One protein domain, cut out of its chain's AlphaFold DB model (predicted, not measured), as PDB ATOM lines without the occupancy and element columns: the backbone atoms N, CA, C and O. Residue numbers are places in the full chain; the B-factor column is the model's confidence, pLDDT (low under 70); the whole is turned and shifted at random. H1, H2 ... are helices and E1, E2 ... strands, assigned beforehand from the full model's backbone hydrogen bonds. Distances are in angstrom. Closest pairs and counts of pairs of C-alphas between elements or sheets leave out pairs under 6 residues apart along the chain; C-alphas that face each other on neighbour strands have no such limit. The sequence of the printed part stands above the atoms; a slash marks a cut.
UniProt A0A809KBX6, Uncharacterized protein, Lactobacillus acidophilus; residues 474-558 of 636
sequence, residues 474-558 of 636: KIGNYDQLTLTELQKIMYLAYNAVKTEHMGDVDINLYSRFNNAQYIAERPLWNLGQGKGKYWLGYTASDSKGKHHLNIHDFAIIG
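AT A GLANCE: This is residues 474 to 558 of the 636 residues of an uncharacterized protein of Lactobacillus acidophilus (UniProt A0A809KBX6). One long helix, H1, packs slantwise over one face of a twisted sheet of three strands, and a small two-stranded ribbon of E1 and E3 sits by the first part of that helix. The two ends of the printed part come together beside each other, where residues 474 to 475 pair with the short strand E6. The printed part has 85 residues, with one named helix and six named strands in the order E1, H1, E2, E3, E4, E5, E6; the larger sheet has the order E2, E4, E5, all antiparallel, and the class is mixed, helices and strands. The whole is compact, with a radius of gyration of the C-alphas of 12.4 A, and rounded, spanning 34 by 27 by 24 A.

HOW THE PARTS SIT: Residues 474 to 475 pair, parallel, with residues 556 to 557 of E6, residues 555 to 557, which pairs with no named strand. E1, residues 480 to 482, is the antiparallel neighbour of E3, residues 524 to 526, at 156 degrees; N 525 and O 481 are 2.8 A apart, within hydrogen-bond range. A tight link joins E1 to H1, residues 483 to 498, in which every O i to N i+4 pair is within hydrogen-bond range. The closest C-alphas of H1 and E3 are those of Leu 483 and Leu 524, 5.8 A apart. E2, residues 505 to 511, is an edge strand and the antiparallel neighbour of E4, residues 534 to 540, at 154 degrees; N 510 and O 535 are within hydrogen-bond range at 2.8 A. E4 forms a hairpin with E5, residues 543 to 548, at 155 degrees, with N 547 and O 538 within hydrogen-bond range at 2.9 A. H1 is on this sheet in two layers, a helix on one face of a sheet, at a height over the sheet of 8.3 A. It lies over E2 and E4 and runs slantwise to the strands, at 40 degrees to E2 on the local plane. The closest C-alphas of H1 and E2 are those of Met 490 and Ile 507, 6.0 A apart. E6 and E4 are apart.

IN THESE COORDINATES: E1 begins with C-alpha 480 at (6.214, 36.542, -24.947). From first to last C-alpha H1 measures 22.1 A, E2 18.6 A, E4 19.4 A and E5 12.8 A. H1 ends with C-alpha 498 at (16.676, 22.040, -7.414), and E6 ends with C-alpha 557 at (17.080, 35.047, -28.709).

THE WHOLE: The C-alphas farthest apart, those of Asp 542 and Gly 558, are 36.1 A from each other. The printed part has no cut. The link from E2 to E3, residues 512 to 523, is long. The pLDDT is under 70 at residues 520 to 521 and 528 to 533, and its mean over the printed part of this model is 85.6.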
ATOM      1  N   LYS A 474      16.766  28.462 -27.091       90.44
ATOM      2  CA  LYS A 474      16.536  29.474 -28.132       90.44
ATOM      3  C   LYS A 474      15.049  29.809 -28.209       90.44
ATOM      4  O   LYS A 474      14.250  28.942 -28.557       90.44
ATOM      5  N   ILE A 475      14.696  31.064 -27.951       89.94
ATOM      6  CA  ILE A 475      13.316  31.559 -28.014       89.94
ATOM      7  C   ILE A 475      13.167  32.701 -29.019       89.94
ATOM      8  O   ILE A 475      14.142  33.326 -29.446       89.94
ATOM      9  N   GLY A 476      11.924  32.985 -29.402       88.75
ATOM     10  CA  GLY A 476      11.628  34.098 -30.304       88.75
ATOM     11  C   GLY A 476      11.549  35.468 -29.622       88.75
ATOM     12  O   GLY A 476      11.773  36.485 -30.284       88.75
ATOM     13  N   ASN A 477      11.174  35.522 -28.340       90.25
ATOM     14  CA  ASN A 477      10.874  36.768 -27.630       90.25
ATOM     15  C   ASN A 477      10.849  36.545 -26.102       90.25
ATOM     16  O   ASN A 477      10.102  35.684 -25.646       90.25
ATOM     17  N   TYR A 478      11.609  37.322 -25.321       89.50
ATOM     18  CA  TYR A 478      11.624  37.219 -23.851       89.50
ATOM     19  C   TYR A 478      10.302  37.640 -23.197       89.50
ATOM     20  O   TYR A 478       9.867  37.034 -22.223       89.50
ATOM     21  N   ASP A 479       9.625  38.639 -23.759       87.94
ATOM     22  CA  ASP A 479       8.384  39.172 -23.196       87.94
ATOM     23  C   ASP A 479       7.172  38.310 -23.539       87.94
ATOM     24  O   ASP A 479       6.098  38.506 -22.965       87.94
ATOM     25  N   GLN A 480       7.304  37.395 -24.504       88.81
ATOM     26  CA  GLN A 480       6.214  36.542 -24.947       88.81
ATOM     27  C   GLN A 480       6.685  35.147 -25.356       88.81
ATOM     28  O   GLN A 480       7.275  34.970 -26.425       88.81
ATOM     29  N   LEU A 481       6.302  34.147 -24.565       88.81
ATOM     30  CA  LEU A 481       6.631  32.738 -24.770       88.81
ATOM     31  C   LEU A 481       5.449  31.956 -25.335       88.81
ATOM     32  O   LEU A 481       4.305  32.195 -24.961       88.81
ATOM     33  N   THR A 482       5.708  30.991 -26.213       85.50
ATOM     34  CA  THR A 482       4.759  29.902 -26.485       85.50
ATOM     35  C   THR A 482       4.605  29.012 -25.262       85.50
ATOM     36  O   THR A 482       5.473  28.991 -24.392       85.50
ATOM     37  N   LEU A 483       3.530  28.224 -25.228       78.06
ATOM     38  CA  LEU A 483       3.365  27.162 -24.234       78.06
ATOM     39  C   LEU A 483       4.601  26.249 -24.154       78.06
ATOM     40  O   LEU A 483       5.128  26.022 -23.072       78.06
ATOM     41  N   THR A 484       5.105  25.792 -25.303       76.62
ATOM     42  CA  THR A 484       6.282  24.916 -25.362       76.62
ATOM     43  C   THR A 484       7.555  25.610 -24.880       76.62
ATOM     44  O   THR A 484       8.324  25.012 -24.137       76.62
ATOM     45  N   GLU A 485       7.794  26.869 -25.274       86.44
ATOM     46  CA  GLU A 485       8.947  27.636 -24.775       86.44
ATOM     47  C   GLU A 485       8.865  27.827 -23.253       86.44
ATOM     48  O   GLU A 485       9.867  27.645 -22.567       86.44
ATOM     49  N   LEU A 486       7.678  28.140 -22.718       86.75
ATOM     50  CA  LEU A 486       7.462  28.315 -21.281       86.75
ATOM     51  C   LEU A 486       7.716  27.021 -20.503       86.75
ATOM     52  O   LEU A 486       8.456  27.056 -19.529       86.75
ATOM     53  N   GLN A 487       7.159  25.889 -20.940       83.50
ATOM     54  CA  GLN A 487       7.376  24.592 -20.287       83.50
ATOM     55  C   GLN A 487       8.864  24.233 -20.229       83.50
ATOM     56  O   GLN A 487       9.365  23.828 -19.184       83.50
ATOM     57  N   LYS A 488       9.592  24.451 -21.329       85.00
ATOM     58  CA  LYS A 488      11.039  24.215 -21.382       85.00
ATOM     59  C   LYS A 488      11.820  25.154 -20.464       85.00
ATOM     60  O   LYS A 488      12.759  24.713 -19.815       85.00
ATOM     61  N   ILE A 489      11.438  26.429 -20.385       89.50
ATOM     62  CA  ILE A 489      12.069  27.390 -19.466       89.50
ATOM     63  C   ILE A 489      11.795  27.028 -18.007       89.50
ATOM     64  O   ILE A 489      12.724  27.046 -17.209       89.50
ATOM     65  N   MET A 490      10.554  26.680 -17.657       89.56
ATOM     66  CA  MET A 490      10.208  26.241 -16.301       89.56
ATOM     67  C   MET A 490      11.024  25.013 -15.898       89.56
ATOM     68  O   MET A 490      11.483  24.916 -14.767       89.56
ATOM     69  N   TYR A 491      11.267  24.110 -16.842       86.25
ATOM     70  CA  TYR A 491      12.104  22.955 -16.598       86.25
ATOM     71  C   TYR A 491      13.593  23.311 -16.392       86.25
ATOM     72  O   TYR A 491      14.208  22.877 -15.421       86.25
ATOM     73  N   LEU A 492      14.177  24.163 -17.245       90.75
ATOM     74  CA  LEU A 492      15.552  24.648 -17.037       90.75
ATOM     75  C   LEU A 492      15.700  25.398 -15.704       90.75
ATOM     76  O   LEU A 492      16.737  25.302 -15.053       90.75
ATOM     77  N   ALA A 493      14.657  26.115 -15.289       92.44
ATOM     78  CA  ALA A 493      14.594  26.750 -13.982       92.44
ATOM     79  C   ALA A 493      14.589  25.735 -12.833       92.44
ATOM     80  O   ALA A 493      15.312  25.943 -11.863       92.44
ATOM     81  N   TYR A 494      13.832  24.638 -12.954       91.69
ATOM     82  CA  TYR A 494      13.840  23.547 -11.973       91.69
ATOM     83  C   TYR A 494      15.254  23.002 -11.800       91.69
ATOM     84  O   TYR A 494      15.785  23.000 -10.695       91.69
ATOM     85  N   ASN A 495      15.900  22.643 -12.906       90.81
ATOM     86  CA  ASN A 495      17.274  22.152 -12.913       90.81
ATOM     87  C   ASN A 495      18.269  23.100 -12.253       90.81
ATOM     88  O   ASN A 495      19.164  22.658 -11.529       90.81
ATOM     89  N   ALA A 496      18.124  24.402 -12.506       92.81
ATOM     90  CA  ALA A 496      19.022  25.401 -11.958       92.81
ATOM     91  C   ALA A 496      18.973  25.430 -10.433       92.81
ATOM     92  O   ALA A 496      20.028  25.356  -9.806       92.81
ATOM     93  N   VAL A 497      17.770  25.432  -9.857       92.88
ATOM     94  CA  VAL A 497      17.591  25.665  -8.420       92.88
ATOM     95  C   VAL A 497      17.422  24.384  -7.601       92.88
ATOM     96  O   VAL A 497      17.651  24.408  -6.402       92.88
ATOM     97  N   LYS A 498      17.052  23.237  -8.192       90.50
ATOM     98  CA  LYS A 498      16.676  22.040  -7.414       90.50
ATOM     99  C   LYS A 498      17.783  21.524  -6.487       90.50
ATOM    100  O   LYS A 498      17.481  21.046  -5.396       90.50
ATOM    101  N   THR A 499      19.047  21.623  -6.898       90.62
ATOM    102  CA  THR A 499      20.201  21.215  -6.076       90.62
ATOM    103  C   THR A 499      20.513  22.187  -4.933       90.62
ATOM    104  O   THR A 499      21.313  21.851  -4.070       90.62
ATOM    105  N   GLU A 500      19.919  23.382  -4.932       91.25
ATOM    106  CA  GLU A 500      20.103  24.410  -3.895       91.25
ATOM    107  C   GLU A 500      19.164  24.204  -2.693       91.25
ATOM    108  O   GLU A 500      19.348  24.851  -1.669       91.25
ATOM    109  N   HIS A 501      18.187  23.294  -2.814       90.25
ATOM    110  CA  HIS A 501      17.134  23.048  -1.823       90.25
ATOM    111  C   HIS A 501      17.005  21.550  -1.507       90.25
ATOM    112  O   HIS A 501      17.108  20.692  -2.398       90.25
ATOM    113  N   MET A 502      16.747  21.223  -0.242       86.25
ATOM    114  CA  MET A 502      16.418  19.879   0.238       86.25
ATOM    115  C   MET A 502      14.896  19.679   0.192       86.25
ATOM    116  O   MET A 502      14.136  20.423   0.812       86.25
ATOM    117  N   GLY A 503      14.439  18.648  -0.526       81.88
ATOM    118  CA  GLY A 503      13.009  18.374  -0.717       81.88
ATOM    119  C   GLY A 503      12.410  18.989  -1.988       81.88
ATOM    120  O   GLY A 503      13.111  19.170  -2.991       81.88
ATOM    121  N   ASP A 504      11.102  19.235  -1.963       83.81
ATOM    122  CA  ASP A 504      10.311  19.562  -3.150       83.81
ATOM    123  C   ASP A 504      10.512  21.011  -3.600       83.81
ATOM    124  O   ASP A 504      10.569  21.945  -2.794       83.81
ATOM    125  N   VAL A 505      10.599  21.193  -4.918       89.19
ATOM    126  CA  VAL A 505      10.734  22.495  -5.576       89.19
ATOM    127  C   VAL A 505       9.705  22.588  -6.688       89.19
ATOM    128  O   VAL A 505       9.764  21.835  -7.660       89.19
ATOM    129  N   ASP A 506       8.827  23.580  -6.590       89.50
ATOM    130  CA  ASP A 506       7.765  23.805  -7.563       89.50
ATOM    131  C   ASP A 506       8.030  25.070  -8.373       89.50
ATOM    132  O   ASP A 506       7.850  26.201  -7.898       89.50
ATOM    133  N   ILE A 507       8.409  24.886  -9.637       91.50
ATOM    134  CA  ILE A 507       8.508  25.992 -10.588       91.50
ATOM    135  C   ILE A 507       7.118  26.364 -11.077       91.50
ATOM    136  O   ILE A 507       6.368  25.531 -11.582       91.50
ATOM    137  N   ASN A 508       6.791  27.648 -10.990       90.62
ATOM    138  CA  ASN A 508       5.473  28.157 -11.314       90.62
ATOM    139  C   ASN A 508       5.543  29.448 -12.122       90.62
ATOM    140  O   ASN A 508       6.461  30.264 -12.004       90.62
ATOM    141  N   LEU A 509       4.497  29.662 -12.918       90.31
ATOM    142  CA  LEU A 509       4.197  30.974 -13.459       90.31
ATOM    143  C   LEU A 509       3.177  31.654 -12.547       90.31
ATOM    144  O   LEU A 509       2.072  31.149 -12.341       90.31
ATOM    145  N   TYR A 510       3.525  32.822 -12.032       89.44
ATOM    146  CA  TYR A 510       2.672  33.602 -11.150       89.44
ATOM    147  C   TYR A 510       2.050  34.765 -11.902       89.44
ATOM    148  O   TYR A 510       2.677  35.367 -12.765       89.44
ATOM    149  N   SER A 511       0.808  35.109 -11.574       87.88
ATOM    150  CA  SER A 511       0.224  36.384 -11.995       87.88
ATOM    151  C   SER A 511       0.850  37.561 -11.239       87.88
ATOM    152  O   SER A 511       1.473  37.385 -10.195       87.88
ATOM    153  N   ARG A 512       0.586  38.792 -11.690       82.44
ATOM    154  CA  ARG A 512       0.934  40.024 -10.949       82.44
ATOM    155  C   ARG A 512       0.382  40.091  -9.514       82.44
ATOM    156  O   ARG A 512       0.807  40.938  -8.744       82.44
ATOM    157  N   PHE A 513      -0.597  39.246  -9.186       85.31
ATOM    158  CA  PHE A 513      -1.196  39.125  -7.855       85.31
ATOM    159  C   PHE A 513      -0.664  37.907  -7.087       85.31
ATOM    160  O   PHE A 513      -1.287  37.453  -6.137       85.31
ATOM    161  N   ASN A 514       0.453  37.329  -7.532       85.94
ATOM    162  CA  ASN A 514       1.119  36.170  -6.940       85.94
ATOM    163  C   ASN A 514       0.304  34.870  -6.940       85.94
ATOM    164  O   ASN A 514       0.702  33.905  -6.297       85.94
ATOM    165  N   ASN A 515      -0.783  34.778  -7.701       88.06
ATOM    166  CA  ASN A 515      -1.503  33.511  -7.872       88.06
ATOM    167  C   ASN A 515      -0.806  32.638  -8.920       88.06
ATOM    168  O   ASN A 515      -0.574  33.125 -10.032       88.06
ATOM    169  N   ALA A 516      -0.508  31.377  -8.587       87.88
ATOM    170  CA  ALA A 516       0.011  30.388  -9.535       87.88
ATOM    171  C   ALA A 516      -0.976  30.190 -10.697       87.88
ATOM    172  O   ALA A 516      -2.182  30.394 -10.539       87.88
ATOM    173  N   GLN A 517      -0.466  29.887 -11.888       85.44
ATOM    174  CA  GLN A 517      -1.258  29.816 -13.114       85.44
ATOM    175  C   GLN A 517      -1.156  28.440 -13.755       85.44
ATOM    176  O   GLN A 517      -0.062  27.913 -13.945       85.44
ATOM    177  N   TYR A 518      -2.298  27.908 -14.183       77.38
ATOM    178  CA  TYR A 518      -2.339  26.687 -14.973       77.38
ATOM    179  C   TYR A 518      -1.928  26.983 -16.422       77.38
ATOM    180  O   TYR A 518      -2.594  27.727 -17.147       77.38
ATOM    181  N   ILE A 519      -0.790  26.434 -16.850       73.81
ATOM    182  CA  ILE A 519      -0.127  26.862 -18.090       73.81
ATOM    183  C   ILE A 519      -0.791  26.341 -19.379       73.81
ATOM    184  O   ILE A 519      -0.533  26.879 -20.455       73.81
ATOM    185  N   ALA A 520      -1.696  25.358 -19.303       68.19
ATOM    186  CA  ALA A 520      -2.289  24.712 -20.483       68.19
ATOM    187  C   ALA A 520      -3.357  25.551 -21.218       68.19
ATOM    188  O   ALA A 520      -3.784  25.202 -22.316       68.19
ATOM    189  N   GLU A 521      -3.802  26.674 -20.651       67.00
ATOM    190  CA  GLU A 521      -4.964  27.409 -21.171       67.00
ATOM    191  C   GLU A 521      -4.658  28.339 -22.358       67.00
ATOM    192  O   GLU A 521      -5.579  28.882 -22.984       67.00
ATOM    193  N   ARG A 522      -3.373  28.604 -22.646       77.50
ATOM    194  CA  ARG A 522      -2.965  29.667 -23.578       77.50
ATOM    195  C   ARG A 522      -1.856  29.226 -24.529       77.50
ATOM    196  O   ARG A 522      -0.860  28.664 -24.085       77.50
ATOM    197  N   PRO A 523      -1.951  29.581 -25.825       75.69
ATOM    198  CA  PRO A 523      -0.885  29.300 -26.782       75.69
ATOM    199  C   PRO A 523       0.320  30.244 -26.624       75.69
ATOM    200  O   PRO A 523       1.400  29.931 -27.122       75.69
ATOM    201  N   LEU A 524       0.140  31.395 -25.956       85.56
ATOM    202  CA  LEU A 524       1.189  32.370 -25.653       85.56
ATOM    203  C   LEU A 524       1.031  32.938 -24.236       85.56
ATOM    204  O   LEU A 524      -0.088  33.121 -23.751       85.56
ATOM    205  N   TRP A 525       2.150  33.308 -23.628       87.06
ATOM    206  CA  TRP A 525       2.263  33.859 -22.283       87.06
ATOM    207  C   TRP A 525       3.092  35.138 -22.318       87.06
ATOM    208  O   TRP A 525       4.163  35.138 -22.910       87.06
ATOM    209  N   ASN A 526       2.603  36.223 -21.706       86.81
ATOM    210  CA  ASN A 526       3.270  37.532 -21.720       86.81
ATOM    211  C   ASN A 526       3.971  37.806 -20.375       86.81
ATOM    212  O   ASN A 526       3.272  37.992 -19.374       86.81
ATOM    213  N   LEU A 527       5.305  37.874 -20.375       81.81
ATOM    214  CA  LEU A 527       6.174  37.995 -19.192       81.81
ATOM    215  C   LEU A 527       6.866  39.372 -19.045       81.81
ATOM    216  O   LEU A 527       7.616  39.568 -18.098       81.81
ATOM    217  N   GLY A 528       6.646  40.323 -19.961       65.06
ATOM    218  CA  GLY A 528       7.469  41.543 -20.049       65.06
ATOM    219  C   GLY A 528       7.546  42.412 -18.783       65.06
ATOM    220  O   GLY A 528       6.538  42.659 -18.112       65.06
ATOM    221  N   GLN A 529       8.751  42.912 -18.484       51.09
ATOM    222  CA  GLN A 529       9.055  43.704 -17.287       51.09
ATOM    223  C   GLN A 529       8.317  45.059 -17.276       51.09
ATOM    224  O   GLN A 529       8.191  45.739 -18.292       51.09
ATOM    225  N   GLY A 530       7.783  45.447 -16.113       48.00
ATOM    226  CA  GLY A 530       7.188  46.771 -15.862       48.00
ATOM    227  C   GLY A 530       5.681  46.912 -16.135       48.00
ATOM    228  O   GLY A 530       5.057  47.831 -15.614       48.00
ATOM    229  N   LYS A 531       5.065  45.993 -16.899       48.38
ATOM    230  CA  LYS A 531       3.592  45.871 -17.080       48.38
ATOM    231  C   LYS A 531       3.111  44.411 -17.201       48.38
ATOM    232  O   LYS A 531       1.967  44.162 -17.597       48.38
ATOM    233  N   GLY A 532       3.989  43.446 -16.916       55.56
ATOM    234  CA  GLY A 532       3.766  42.014 -17.107       55.56
ATOM    235  C   GLY A 532       2.561  41.500 -16.332       55.56
ATOM    236  O   GLY A 532       2.367  41.808 -15.158       55.56
ATOM    237  N   LYS A 533       1.717  40.702 -16.995       69.88
ATOM    238  CA  LYS A 533       0.625  39.996 -16.305       69.88
ATOM    239  C   LYS A 533       1.149  38.827 -15.474       69.88
ATOM    240  O   LYS A 533       0.427  38.397 -14.575       69.88
ATOM    241  N   TYR A 534       2.351  38.343 -15.794       86.31
ATOM    242  CA  TYR A 534       2.940  37.143 -15.228       86.31
ATOM    243  C   TYR A 534       4.443  37.288 -14.993       86.31
ATOM    244  O   TYR A 534       5.098  38.037 -15.715       86.31
ATOM    245  N   TRP A 535       4.967  36.534 -14.032       88.44
ATOM    246  CA  TRP A 535       6.390  36.402 -13.730       88.44
ATOM    247  C   TRP A 535       6.722  34.941 -13.385       88.44
ATOM    248  O   TRP A 535       5.849  34.189 -12.947       88.44
ATOM    249  N   LEU A 536       7.960  34.523 -13.651       91.44
ATOM    250  CA  LEU A 536       8.445  33.163 -13.405       91.44
ATOM    251  C   LEU A 536       9.072  33.089 -12.012       91.44
ATOM    252  O   LEU A 536       9.867  33.957 -11.655       91.44
ATOM    253  N   GLY A 537       8.750  32.054 -11.246       93.38
ATOM    254  CA  GLY A 537       9.338  31.869  -9.927       93.38
ATOM    255  C   GLY A 537       9.234  30.445  -9.412       93.38
ATOM    256  O   GLY A 537       8.709  29.569 -10.096       93.38
ATOM    257  N   TYR A 538       9.702  30.232  -8.186       94.25
ATOM    258  CA  TYR A 538       9.604  28.942  -7.514       94.25
ATOM    259  C   TYR A 538       9.248  29.062  -6.034       94.25
ATOM    260  O   TYR A 538       9.401  30.124  -5.423       94.25
ATOM    261  N   THR A 539       8.755  27.960  -5.485       93.38
ATOM    262  CA  THR A 539       8.645  27.688  -4.046       93.38
ATOM    263  C   THR A 539       9.457  26.441  -3.730       93.38
ATOM    264  O   THR A 539       9.554  25.557  -4.580       93.38
ATOM    265  N   ALA A 540      10.036  26.371  -2.535       92.06
ATOM    266  CA  ALA A 540      10.781  25.207  -2.064       92.06
ATOM    267  C   ALA A 540      10.327  24.845  -0.644       92.06
ATOM    268  O   ALA A 540       9.949  25.733   0.121       92.06
ATOM    269  N   SER A 541      10.334  23.559  -0.294       89.75
ATOM    270  CA  SER A 541       9.853  23.079   1.011       89.75
ATOM    271  C   SER A 541      10.646  23.619   2.204       89.75
ATOM    272  O   SER A 541      10.097  23.814   3.287       89.75
ATOM    273  N   ASP A 542      11.934  23.871   2.003       89.19
ATOM    274  CA  ASP A 542      12.897  24.348   2.994       89.19
ATOM    275  C   ASP A 542      13.112  25.872   2.949       89.19
ATOM    276  O   ASP A 542      13.834  26.424   3.781       89.19
ATOM    277  N   SER A 543      12.441  26.583   2.034       88.69
ATOM    278  CA  SER A 543      12.572  28.031   1.864       88.69
ATOM    279  C   SER A 543      11.226  28.752   1.941       88.69
ATOM    280  O   SER A 543      10.263  28.423   1.250       88.69
ATOM    281  N   LYS A 544      11.142  29.797   2.772       88.00
ATOM    282  CA  LYS A 544       9.905  30.579   2.920       88.00
ATOM    283  C   LYS A 544       9.706  31.531   1.740       88.00
ATOM    284  O   LYS A 544      10.573  32.339   1.427       88.00
ATOM    285  N   GLY A 545       8.492  31.538   1.194       89.69
ATOM    286  CA  GLY A 545       8.055  32.524   0.205       89.69
ATOM    287  C   GLY A 545       8.280  32.092  -1.243       89.69
ATOM    288  O   GLY A 545       8.552  30.932  -1.534       89.69
ATOM    289  N   LYS A 546       8.078  33.039  -2.165       93.00
ATOM    290  CA  LYS A 546       8.221  32.817  -3.608       93.00
ATOM    291  C   LYS A 546       9.450  33.550  -4.108       93.00
ATOM    292  O   LYS A 546       9.592  34.746  -3.856       93.00
ATOM    293  N   HIS A 547      10.273  32.852  -4.871       93.38
ATOM    294  CA  HIS A 547      11.532  33.367  -5.391       93.38
ATOM    295  C   HIS A 547      11.393  33.711  -6.866       93.38
ATOM    296  O   HIS A 547      10.830  32.933  -7.637       93.38
ATOM    297  N   HIS A 548      11.866  34.891  -7.259       92.31
ATOM    298  CA  HIS A 548      11.779  35.356  -8.640       92.31
ATOM    299  C   HIS A 548      12.898  34.749  -9.492       92.31
ATOM    300  O   HIS A 548      14.047  34.688  -9.068       92.31
ATOM    301  N   LEU A 549      12.570  34.368 -10.724       93.00
ATOM    302  CA  LEU A 549      13.507  33.806 -11.691       93.00
ATOM    303  C   LEU A 549      13.607  34.702 -12.926       93.00
ATOM    304  O   LEU A 549      12.596  35.150 -13.474       93.00
ATOM    305  N   ASN A 550      14.829  34.954 -13.390       91.62
ATOM    306  CA  ASN A 550      15.057  35.766 -14.576       91.62
ATOM    307  C   ASN A 550      15.137  34.888 -15.830       91.62
ATOM    308  O   ASN A 550      15.990  34.020 -15.964       91.62
ATOM    309  N   ILE A 551      14.266  35.151 -16.804       90.56
ATOM    310  CA  ILE A 551      14.213  34.390 -18.058       90.56
ATOM    311  C   ILE A 551      15.533  34.402 -18.846       90.56
ATOM    312  O   ILE A 551      15.838  33.449 -19.564       90.56
ATOM    313  N   HIS A 552      16.325  35.466 -18.705       91.69
ATOM    314  CA  HIS A 552      17.618  35.609 -19.374       91.69
ATOM    315  C   HIS A 552      18.657  34.576 -18.906       91.69
ATOM    316  O   HIS A 552      19.618  34.295 -19.631       91.69
ATOM    317  N   ASP A 553      18.439  33.960 -17.745       93.44
ATOM    318  CA  ASP A 553      19.303  32.904 -17.218       93.44
ATOM    319  C   ASP A 553      19.064  31.574 -17.946       93.44
ATOM    320  O   ASP A 553      19.973  30.761 -18.067       93.44
ATOM    321  N   PHE A 554      17.879  31.387 -18.535       93.38
ATOM    322  CA  PHE A 554      17.464  30.120 -19.148       93.38
ATOM    323  C   PHE A 554      17.386  30.171 -20.672       93.38
ATOM    324  O   PHE A 554      17.316  29.126 -21.320       93.38
ATOM    325  N   ALA A 555      17.363  31.364 -21.272       92.69
ATOM    326  CA  ALA A 555      17.069  31.518 -22.689       92.69
ATOM    327  C   ALA A 555      17.939  32.559 -23.404       92.69
ATOM    328  O   ALA A 555      18.453  33.498 -22.803       92.69
ATOM    329  N   ILE A 556      18.059  32.383 -24.723       94.00
ATOM    330  CA  ILE A 556      18.673  33.322 -25.668       94.00
ATOM    331  C   ILE A 556      17.741  33.582 -26.856       94.00
ATOM    332  O   ILE A 556      16.945  32.721 -27.239       94.00
ATOM    333  N   ILE A 557      17.852  34.752 -27.493       91.81
ATOM    334  CA  ILE A 557      17.080  35.047 -28.709       91.81
ATOM    335  C   ILE A 557      17.695  34.325 -29.907       91.81
ATOM    336  O   ILE A 557      18.836  34.575 -30.282       91.81
ATOM    337  N   GLY A 558      16.906  33.445 -30.527       87.31
ATOM    338  CA  GLY A 558      17.203  32.868 -31.834       87.31
ATOM    339  C   GLY A 558      16.604  33.722 -32.953       87.31
ATOM    340  O   GLY A 558      16.976  34.873 -33.167       87.31
TER     341      GLY A 558